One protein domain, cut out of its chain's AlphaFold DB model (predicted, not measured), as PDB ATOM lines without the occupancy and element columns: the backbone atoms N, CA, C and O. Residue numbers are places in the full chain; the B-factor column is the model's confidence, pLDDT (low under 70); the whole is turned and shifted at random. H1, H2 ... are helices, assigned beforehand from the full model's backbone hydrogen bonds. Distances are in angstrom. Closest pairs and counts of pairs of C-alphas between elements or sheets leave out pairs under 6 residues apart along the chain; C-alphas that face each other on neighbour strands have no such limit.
ATOM      1  N   HIS A 109     -66.173  21.597  -1.194       83.25
ATOM      2  CA  HIS A 109     -65.158  20.547  -1.054       83.25
ATOM      3  C   HIS A 109     -64.103  20.594  -2.161       83.25
ATOM      4  O   HIS A 109     -62.939  20.269  -1.932       83.25
ATOM      5  N   ILE A 110     -64.486  21.007  -3.375       83.69
ATOM      6  CA  ILE A 110     -63.524  21.197  -4.469       83.69
ATOM      7  C   ILE A 110     -62.606  22.371  -4.132       83.69
ATOM      8  O   ILE A 110     -61.390  22.260  -4.276       83.69
ATOM      9  N   ASN A 111     -63.163  23.469  -3.618       82.50
ATOM     10  CA  ASN A 111     -62.360  24.620  -3.212       82.50
ATOM     11  C   ASN A 111     -61.376  24.260  -2.102       82.50
ATOM     12  O   ASN A 111     -60.218  24.647  -2.192       82.50
ATOM     13  N   GLU A 112     -61.813  23.512  -1.090       82.94
ATOM     14  CA  GLU A 112     -60.953  23.062   0.007       82.94
ATOM     15  C   GLU A 112     -59.758  22.253  -0.506       82.94
ATOM     16  O   GLU A 112     -58.617  22.558  -0.161       82.94
ATOM     17  N   LYS A 113     -59.986  21.301  -1.419       87.00
ATOM     18  CA  LYS A 113     -58.903  20.532  -2.051       87.00
ATOM     19  C   LYS A 113     -57.937  21.423  -2.824       87.00
ATOM     20  O   LYS A 113     -56.728  21.267  -2.699       87.00
ATOM     21  N   VAL A 114     -58.449  22.374  -3.602       84.44
ATOM     22  CA  VAL A 114     -57.594  23.302  -4.353       84.44
ATOM     23  C   VAL A 114     -56.814  24.214  -3.398       84.44
ATOM     24  O   VAL A 114     -55.636  24.476  -3.626       84.44
ATOM     25  N   HIS A 115     -57.425  24.676  -2.305       80.88
ATOM     26  CA  HIS A 115     -56.730  25.427  -1.261       80.88
ATOM     27  C   HIS A 115     -55.617  24.598  -0.612       80.88
ATOM     28  O   HIS A 115     -54.508  25.109  -0.472       80.88
ATOM     29  N   ALA A 116     -55.877  23.328  -0.293       83.38
ATOM     30  CA  ALA A 116     -54.875  22.416   0.246       83.38
ATOM     31  C   ALA A 116     -53.708  22.220  -0.731       83.38
ATOM     32  O   ALA A 116     -52.557  22.384  -0.340       83.38
ATOM     33  N   VAL A 117     -53.987  21.961  -2.013       87.25
ATOM     34  CA  VAL A 117     -52.946  21.824  -3.044       87.25
ATOM     35  C   VAL A 117     -52.103  23.093  -3.153       87.25
ATOM     36  O   VAL A 117     -50.881  22.995  -3.147       87.25
ATOM     37  N   ARG A 118     -52.717  24.283  -3.181       81.88
ATOM     38  CA  ARG A 118     -51.971  25.554  -3.239       81.88
ATOM     39  C   ARG A 118     -51.093  25.768  -2.009       81.88
ATOM     40  O   ARG A 118     -49.951  26.190  -2.147       81.88
ATOM     41  N   ALA A 119     -51.615  25.475  -0.819       82.19
ATOM     42  CA  ALA A 119     -50.843  25.575   0.414       82.19
ATOM     43  C   ALA A 119     -49.639  24.627   0.380       82.19
ATOM     44  O   ALA A 119     -48.517  25.064   0.610       82.19
ATOM     45  N   LEU A 120     -49.854  23.366  -0.006       90.56
ATOM     46  CA  LEU A 120     -48.789  22.370  -0.122       90.56
ATOM     47  C   LEU A 120     -47.747  22.752  -1.173       90.56
ATOM     48  O   LEU A 120     -46.556  22.667  -0.899       90.56
ATOM     49  N   GLN A 121     -48.172  23.214  -2.351       87.44
ATOM     50  CA  GLN A 121     -47.265  23.718  -3.382       87.44
ATOM     51  C   GLN A 121     -46.447  24.903  -2.872       87.44
ATOM     52  O   GLN A 121     -45.254  24.982  -3.152       87.44
ATOM     53  N   SER A 122     -47.061  25.794  -2.087       82.56
ATOM     54  CA  SER A 122     -46.348  26.930  -1.522       82.56
ATOM     55  C   SER A 122     -45.337  26.539  -0.465       82.56
ATOM     56  O   SER A 122     -44.228  27.067  -0.468       82.56
ATOM     57  N   THR A 123     -45.698  25.613   0.418       90.81
ATOM     58  CA  THR A 123     -44.769  25.058   1.398       90.81
ATOM     59  C   THR A 123     -43.624  24.331   0.704       90.81
ATOM     60  O   THR A 123     -42.470  24.541   1.058       90.81
ATOM     61  N   LEU A 124     -43.927  23.521  -0.314       93.38
ATOM     62  CA  LEU A 124     -42.917  22.804  -1.083       93.38
ATOM     63  C   LEU A 124     -41.952  23.773  -1.766       93.38
ATOM     64  O   LEU A 124     -40.746  23.597  -1.648       93.38
ATOM     65  N   LYS A 125     -42.466  24.810  -2.436       91.94
ATOM     66  CA  LYS A 125     -41.630  25.817  -3.098       91.94
ATOM     67  C   LYS A 125     -40.710  26.527  -2.103       91.94
ATOM     68  O   LYS A 125     -39.518  26.613  -2.365       91.94
ATOM     69  N   ALA A 126     -41.237  26.947  -0.953       86.81
ATOM     70  CA  ALA A 126     -40.428  27.570   0.092       86.81
ATOM     71  C   ALA A 126     -39.306  26.633   0.571       86.81
ATOM     72  O   ALA A 126     -38.147  27.028   0.605       86.81
ATOM     73  N   LYS A 127     -39.615  25.358   0.847       93.44
ATOM     74  CA  LYS A 127     -38.593  24.382   1.258       93.44
ATOM     75  C   LYS A 127     -37.570  24.074   0.161       93.44
ATOM     76  O   LYS A 127     -36.407  23.850   0.476       93.44
ATOM     77  N   LEU A 128     -37.959  24.089  -1.114       94.25
ATOM     78  CA  LEU A 128     -37.012  23.949  -2.225       94.25
ATOM     79  C   LEU A 128     -36.047  25.137  -2.306       94.25
ATOM     80  O   LEU A 128     -34.857  24.927  -2.504       94.25
ATOM     81  N   GLU A 129     -36.538  26.362  -2.120       92.81
ATOM     82  CA  GLU A 129     -35.702  27.570  -2.106       92.81
ATOM     83  C   GLU A 129     -34.713  27.557  -0.929       92.81
ATOM     84  O   GLU A 129     -33.532  27.855  -1.108       92.81
ATOM     85  N   GLU A 130     -35.164  27.133   0.254       92.88
ATOM     86  CA  GLU A 130     -34.309  26.920   1.428       92.88
ATOM     87  C   GLU A 130     -33.184  25.903   1.153       92.88
ATOM     88  O   GLU A 130     -32.011  26.163   1.432       92.88
ATOM     89  N   LEU A 131     -33.530  24.746   0.575       95.88
ATOM     90  CA  LEU A 131     -32.562  23.710   0.204       95.88
ATOM     91  C   LEU A 131     -31.582  24.197  -0.860       95.88
ATOM     92  O   LEU A 131     -30.385  23.946  -0.749       95.88
ATOM     93  N   GLN A 132     -32.071  24.924  -1.862       96.25
ATOM     94  CA  GLN A 132     -31.237  25.488  -2.913       96.25
ATOM     95  C   GLN A 132     -30.218  26.483  -2.341       96.25
ATOM     96  O   GLN A 132     -29.057  26.460  -2.745       96.25
ATOM     97  N   ALA A 133     -30.612  27.325  -1.382       93.12
ATOM     98  CA  ALA A 133     -29.698  28.255  -0.716       93.12
ATOM     99  C   ALA A 133     -28.577  27.528   0.050       93.12
ATOM    100  O   ALA A 133     -27.425  27.969   0.041       93.12
ATOM    101  N   LEU A 134     -28.897  26.398   0.690       94.56
ATOM    102  CA  LEU A 134     -27.912  25.545   1.359       94.56
ATOM    103  C   LEU A 134     -26.999  24.831   0.358       94.56
ATOM    104  O   LEU A 134     -25.788  24.807   0.550       94.56
ATOM    105  N   GLU A 135     -27.552  24.271  -0.715       95.75
ATOM    106  CA  GLU A 135     -26.770  23.586  -1.745       95.75
ATOM    107  C   GLU A 135     -25.789  24.541  -2.431       95.75
ATOM    108  O   GLU A 135     -24.619  24.201  -2.600       95.75
ATOM    109  N   GLN A 136     -26.215  25.771  -2.733       93.44
ATOM    110  CA  GLN A 136     -25.329  26.813  -3.250       93.44
ATOM    111  C   GLN A 136     -24.148  27.072  -2.309       93.44
ATOM    112  O   GLN A 136     -23.003  27.090  -2.765       93.44
ATOM    113  N   LEU A 137     -24.401  27.198  -1.003       93.81
ATOM    114  CA  LEU A 137     -23.347  27.377  -0.006       93.81
ATOM    115  C   LEU A 137     -22.391  26.174   0.050       93.81
ATOM    116  O   LEU A 137     -21.176  26.356   0.083       93.81
ATOM    117  N   LEU A 138     -22.935  24.954   0.069       93.31
ATOM    118  CA  LEU A 138     -22.163  23.712   0.188       93.31
ATOM    119  C   LEU A 138     -21.383  23.365  -1.088       93.31
ATOM    120  O   LEU A 138     -20.373  22.668  -1.016       93.31
ATOM    121  N   SER A 139     -21.833  23.850  -2.244       94.19
ATOM    122  CA  SER A 139     -21.172  23.641  -3.534       94.19
ATOM    123  C   SER A 139     -19.908  24.496  -3.733       94.19
ATOM    124  O   SER A 139     -19.080  24.168  -4.586       94.19
ATOM    125  N   ASP A 140     -19.715  25.566  -2.949       92.88
ATOM    126  CA  ASP A 140     -18.528  26.426  -3.040       92.88
ATOM    127  C   ASP A 140     -17.319  25.784  -2.336       92.88
ATOM    128  O   ASP A 140     -17.100  25.938  -1.134       92.88
ATOM    129  N   ALA A 141     -16.472  25.104  -3.112       87.00
ATOM    130  CA  ALA A 141     -15.223  24.514  -2.621       87.00
ATOM    131  C   ALA A 141     -14.205  25.553  -2.094       87.00
ATOM    132  O   ALA A 141     -13.263  25.189  -1.390       87.00
ATOM    133  N   ALA A 142     -14.378  26.839  -2.420       90.88
ATOM    134  CA  ALA A 142     -13.552  27.956  -1.965       90.88
ATOM    135  C   ALA A 142     -14.332  28.880  -1.009       90.88
ATOM    136  O   ALA A 142     -14.175  30.112  -1.044       90.88
ATOM    137  N   LEU A 143     -15.197  28.297  -0.172       91.88
ATOM    138  CA  LEU A 143     -15.967  29.028   0.823       91.88
ATOM    139  C   LEU A 143     -15.034  29.709   1.837       91.88
ATOM    140  O   LEU A 143     -14.279  29.065   2.563       91.88
ATOM    141  N   THR A 144     -15.106  31.037   1.906       94.19
ATOM    142  CA  THR A 144     -14.360  31.846   2.876       94.19
ATOM    143  C   THR A 144     -15.269  32.293   4.021       94.19
ATOM    144  O   THR A 144     -16.492  32.359   3.879       94.19
ATOM    145  N   SER A 145     -14.678  32.660   5.163       92.25
ATOM    146  CA  SER A 145     -15.428  33.172   6.324       92.25
ATOM    147  C   SER A 145     -16.274  34.410   5.987       92.25
ATOM    148  O   SER A 145     -17.404  34.548   6.460       92.25
ATOM    149  N   GLU A 146     -15.759  35.283   5.120       94.00
ATOM    150  CA  GLU A 146     -16.475  36.471   4.660       94.00
ATOM    151  C   GLU A 146     -17.700  36.104   3.813       94.00
ATOM    152  O   GLU A 146     -18.794  36.602   4.078       94.00
ATOM    153  N   LYS A 147     -17.555  35.174   2.856       92.75
ATOM    154  CA  LYS A 147     -18.676  34.670   2.044       92.75
ATOM    155  C   LYS A 147     -19.758  34.032   2.913       92.75
ATOM    156  O   LYS A 147     -20.932  34.339   2.743       92.75
ATOM    157  N   PHE A 148     -19.365  33.206   3.884       94.19
ATOM    158  CA  PHE A 148     -20.310  32.592   4.817       94.19
ATOM    159  C   PHE A 148     -21.030  33.631   5.688       94.19
ATOM    160  O   PHE A 148     -22.208  33.481   5.996       94.19
ATOM    161  N   THR A 149     -20.342  34.703   6.088       94.38
ATOM    162  CA  THR A 149     -20.961  35.779   6.876       94.38
ATOM    163  C   THR A 149     -22.005  36.534   6.064       94.38
ATOM    164  O   THR A 149     -23.121  36.690   6.549       94.38
ATOM    165  N   ARG A 150     -21.698  36.884   4.809       93.81
ATOM    166  CA  ARG A 150     -22.673  37.500   3.895       93.81
ATOM    167  C   ARG A 150     -23.871  36.584   3.632       93.81
ATOM    168  O   ARG A 150     -25.006  37.029   3.726       93.81
ATOM    169  N   TRP A 151     -23.633  35.293   3.392       95.25
ATOM    170  CA  TRP A 151     -24.712  34.316   3.208       95.25
ATOM    171  C   TRP A 151     -25.621  34.214   4.443       95.25
ATOM    172  O   TRP A 151     -26.840  34.162   4.313       95.25
ATOM    173  N   LYS A 152     -25.061  34.246   5.660       93.31
ATOM    174  CA  LYS A 152     -25.861  34.254   6.899       93.31
ATOM    175  C   LYS A 152     -26.725  35.506   7.046       93.31
ATOM    176  O   LYS A 152     -27.780  35.420   7.666       93.31
ATOM    177  N   GLU A 153     -26.255  36.655   6.567       93.25
ATOM    178  CA  GLU A 153     -27.028  37.902   6.578       93.25
ATOM    179  C   GLU A 153     -28.185  37.832   5.573       93.25
ATOM    180  O   GLU A 153     -29.301  38.220   5.904       93.25
ATOM    181  N   GLU A 154     -27.945  37.266   4.389       92.38
ATOM    182  CA  GLU A 154     -28.965  37.073   3.352       92.38
ATOM    183  C   GLU A 154     -30.021  36.023   3.746       92.38
ATOM    184  O   GLU A 154     -31.217  36.237   3.559       92.38
ATOM    185  N   HIS A 155     -29.603  34.917   4.367       93.31
ATOM    186  CA  HIS A 155     -30.470  33.801   4.764       93.31
ATOM    187  C   HIS A 155     -30.678  33.723   6.284       93.31
ATOM    188  O   HIS A 155     -30.715  32.640   6.879       93.31
ATOM    189  N   GLN A 156     -30.817  34.879   6.939       93.06
ATOM    190  CA  GLN A 156     -30.877  34.973   8.401       93.06
ATOM    191  C   GLN A 156     -32.059  34.199   9.008       93.06
ATOM    192  O   GLN A 156     -31.930  33.632  10.096       93.06
ATOM    193  N   GLU A 157     -33.210  34.191   8.334       90.12
ATOM    194  CA  GLU A 157     -34.419  33.484   8.780       90.12
ATOM    195  C   GLU A 157     -34.207  31.965   8.758       90.12
ATOM    196  O   GLU A 157     -34.384  31.307   9.783       90.12
ATOM    197  N   LEU A 158     -33.702  31.434   7.640       92.69
ATOM    198  CA  LEU A 158     -33.336  30.022   7.497       92.69
ATOM    199  C   LEU A 158     -32.299  29.597   8.545       92.69
ATOM    200  O   LEU A 158     -32.435  28.552   9.180       92.69
ATOM    201  N   TYR A 159     -31.274  30.419   8.780       92.88
ATOM    202  CA  TYR A 159     -30.240  30.104   9.765       92.88
ATOM    203  C   TYR A 159     -30.773  30.098  11.212       92.88
ATOM    204  O   TYR A 159     -30.295  29.330  12.049       92.88
ATOM    205  N   GLN A 160     -31.757  30.943  11.530       93.94
ATOM    206  CA  GLN A 160     -32.435  30.933  12.831       93.94
ATOM    207  C   GLN A 160     -33.318  29.696  13.000       93.94
ATOM    208  O   GLN A 160     -33.174  29.009  14.010       93.94
ATOM    209  N   GLU A 161     -34.154  29.375  12.010       92.38
ATOM    210  CA  GLU A 161     -35.002  28.174  12.030       92.38
ATOM    211  C   GLU A 161     -34.152  26.917  12.222       92.38
ATOM    212  O   GLU A 161     -34.456  26.083  13.075       92.38
ATOM    213  N   LEU A 162     -33.027  26.827  11.506       92.19
ATOM    214  CA  LEU A 162     -32.089  25.725  11.643       92.19
ATOM    215  C   LEU A 162     -31.533  25.641  13.073       92.19
ATOM    216  O   LEU A 162     -31.551  24.570  13.672       92.19
ATOM    217  N   ARG A 163     -31.092  26.762  13.663       92.31
ATOM    218  CA  ARG A 163     -30.605  26.786  15.056       92.31
ATOM    219  C   ARG A 163     -31.666  26.358  16.064       92.31
ATOM    220  O   ARG A 163     -31.362  25.596  16.976       92.31
ATOM    221  N   GLU A 164     -32.896  26.827  15.906       93.62
ATOM    222  CA  GLU A 164     -34.005  26.427  16.772       93.62
ATOM    223  C   GLU A 164     -34.376  24.953  16.603       93.62
ATOM    224  O   GLU A 164     -34.789  24.302  17.563       93.62
ATOM    225  N   TRP A 165     -34.279  24.430  15.382       91.62
ATOM    226  CA  TRP A 165     -34.521  23.024  15.090       91.62
ATOM    227  C   TRP A 165     -33.458  22.135  15.748       91.62
ATOM    228  O   TRP A 165     -33.816  21.188  16.447       91.62
ATOM    229  N   TRP A 166     -32.175  22.495  15.635       89.38
ATOM    230  CA  TRP A 166     -31.080  21.795  16.318       89.38
ATOM    231  C   TRP A 166     -31.220  21.849  17.845       89.38
ATOM    232  O   TRP A 166     -31.125  20.817  18.504       89.38
ATOM    233  N   ALA A 167     -31.546  23.016  18.411       91.81
ATOM    234  CA  ALA A 167     -31.763  23.161  19.853       91.81
ATOM    235  C   ALA A 167     -32.930  22.298  20.371       91.81
ATOM    236  O   ALA A 167     -32.891  21.806  21.498       91.81
ATOM    237  N   ARG A 168     -33.972  22.091  19.553       89.50
ATOM    238  CA  ARG A 168     -35.092  21.192  19.881       89.50
ATOM    239  C   ARG A 168     -34.710  19.713  19.817       89.50
ATOM    240  O   ARG A 168     -35.254  18.939  20.599       89.50
ATOM    241  N   GLN A 169     -33.814  19.328  18.911       83.06
ATOM    242  CA  GLN A 169     -33.333  17.949  18.786       83.06
ATOM    243  C   GLN A 169     -32.444  17.539  19.967       83.06
ATOM    244  O   GLN A 169     -32.620  16.454  20.512       83.06
ATOM    245  N   GLU A 170     -31.560  18.424  20.430       72.50
ATOM    246  CA  GLU A 170     -30.618  18.122  21.520       72.50
ATOM    247  C   GLU A 170     -31.302  17.938  22.891       72.50
ATOM    248  O   GLU A 170     -30.795  17.243  23.767       72.50
ATOM    249  N   GLY A 171     -32.505  18.493  23.077       63.81
ATOM    250  CA  GLY A 171     -33.320  18.277  24.279       63.81
ATOM    251  C   GLY A 171     -34.155  16.988  24.285       63.81
ATOM    252  O   GLY A 171     -34.853  16.739  25.267       63.81
TER     253      GLY A 171
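AT A GLANCE: This is residues 109 to 171 of the 191 residues of the protein "Connector enhancer of kinase suppressor of ras 1" of Limosa lapponica baueri (UniProt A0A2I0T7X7). One long straight helix, H1, makes the length of the model; past its last residue the chain folds back through a loop into the short helix H2, which runs back beside the last part of H1, and then turns off into H3, an arm at about a right angle to both. The contacts are few and the frame is loose: residues 109 to 126 of H1 stick out at one end, and residues 161 to 171 stick out to the side. The printed part has 63 residues with three named helices, H1, H2 and H3 along the chain, and no named strand; the class is all helix. It is only just extended, close to loose, with a radius of gyration of the C-alphas of 16.1 A, and elongated, with spans of 52 by 30 by 17 A.

HOW THE PARTS SIT: H1, residues 109 to 139, is close to but not clearly touching H2, residues 145 to 154; their closest C-alphas, those of Leu 137 and Phe 148, are 7.7 A apart. The two run opposite ways at a shallow tilt of 17 degrees. H3, residues 156 to 170, is about perpendicular to H1, at 87 degrees, and close but not clearly touching; the closest C-alphas, of Glu 130 and Leu 158, are 6.9 A apart. H3 is also about perpendicular to H2, at 81 degrees, and close but not clearly touching, with the closest C-alphas, of Lys 152 and Tyr 159, 6.7 A apart. In H1, H2 and H3 every O i to N i+4 pair is within hydrogen-bond range.

IN THESE COORDINATES: H1 begins at C-alpha 109 (-65.158, 20.547, -1.054) and measures 44.2 A from first to last C-alpha. H2 begins at C-alpha 145 (-15.428, 33.172, 6.324) and measures 14.4 A. H3 measures 21.4 A and ends at C-alpha 170 (-30.618, 18.122, 21.520).

THE WHOLE: The C-alphas farthest apart, of His 109 and Thr 144, are 52.2 A from each other. The printed part has no cut, and the links H1 to H2 and H2 to H3 are tight. The mean pLDDT of the printed part is 90.0, and residue 171 is under 70.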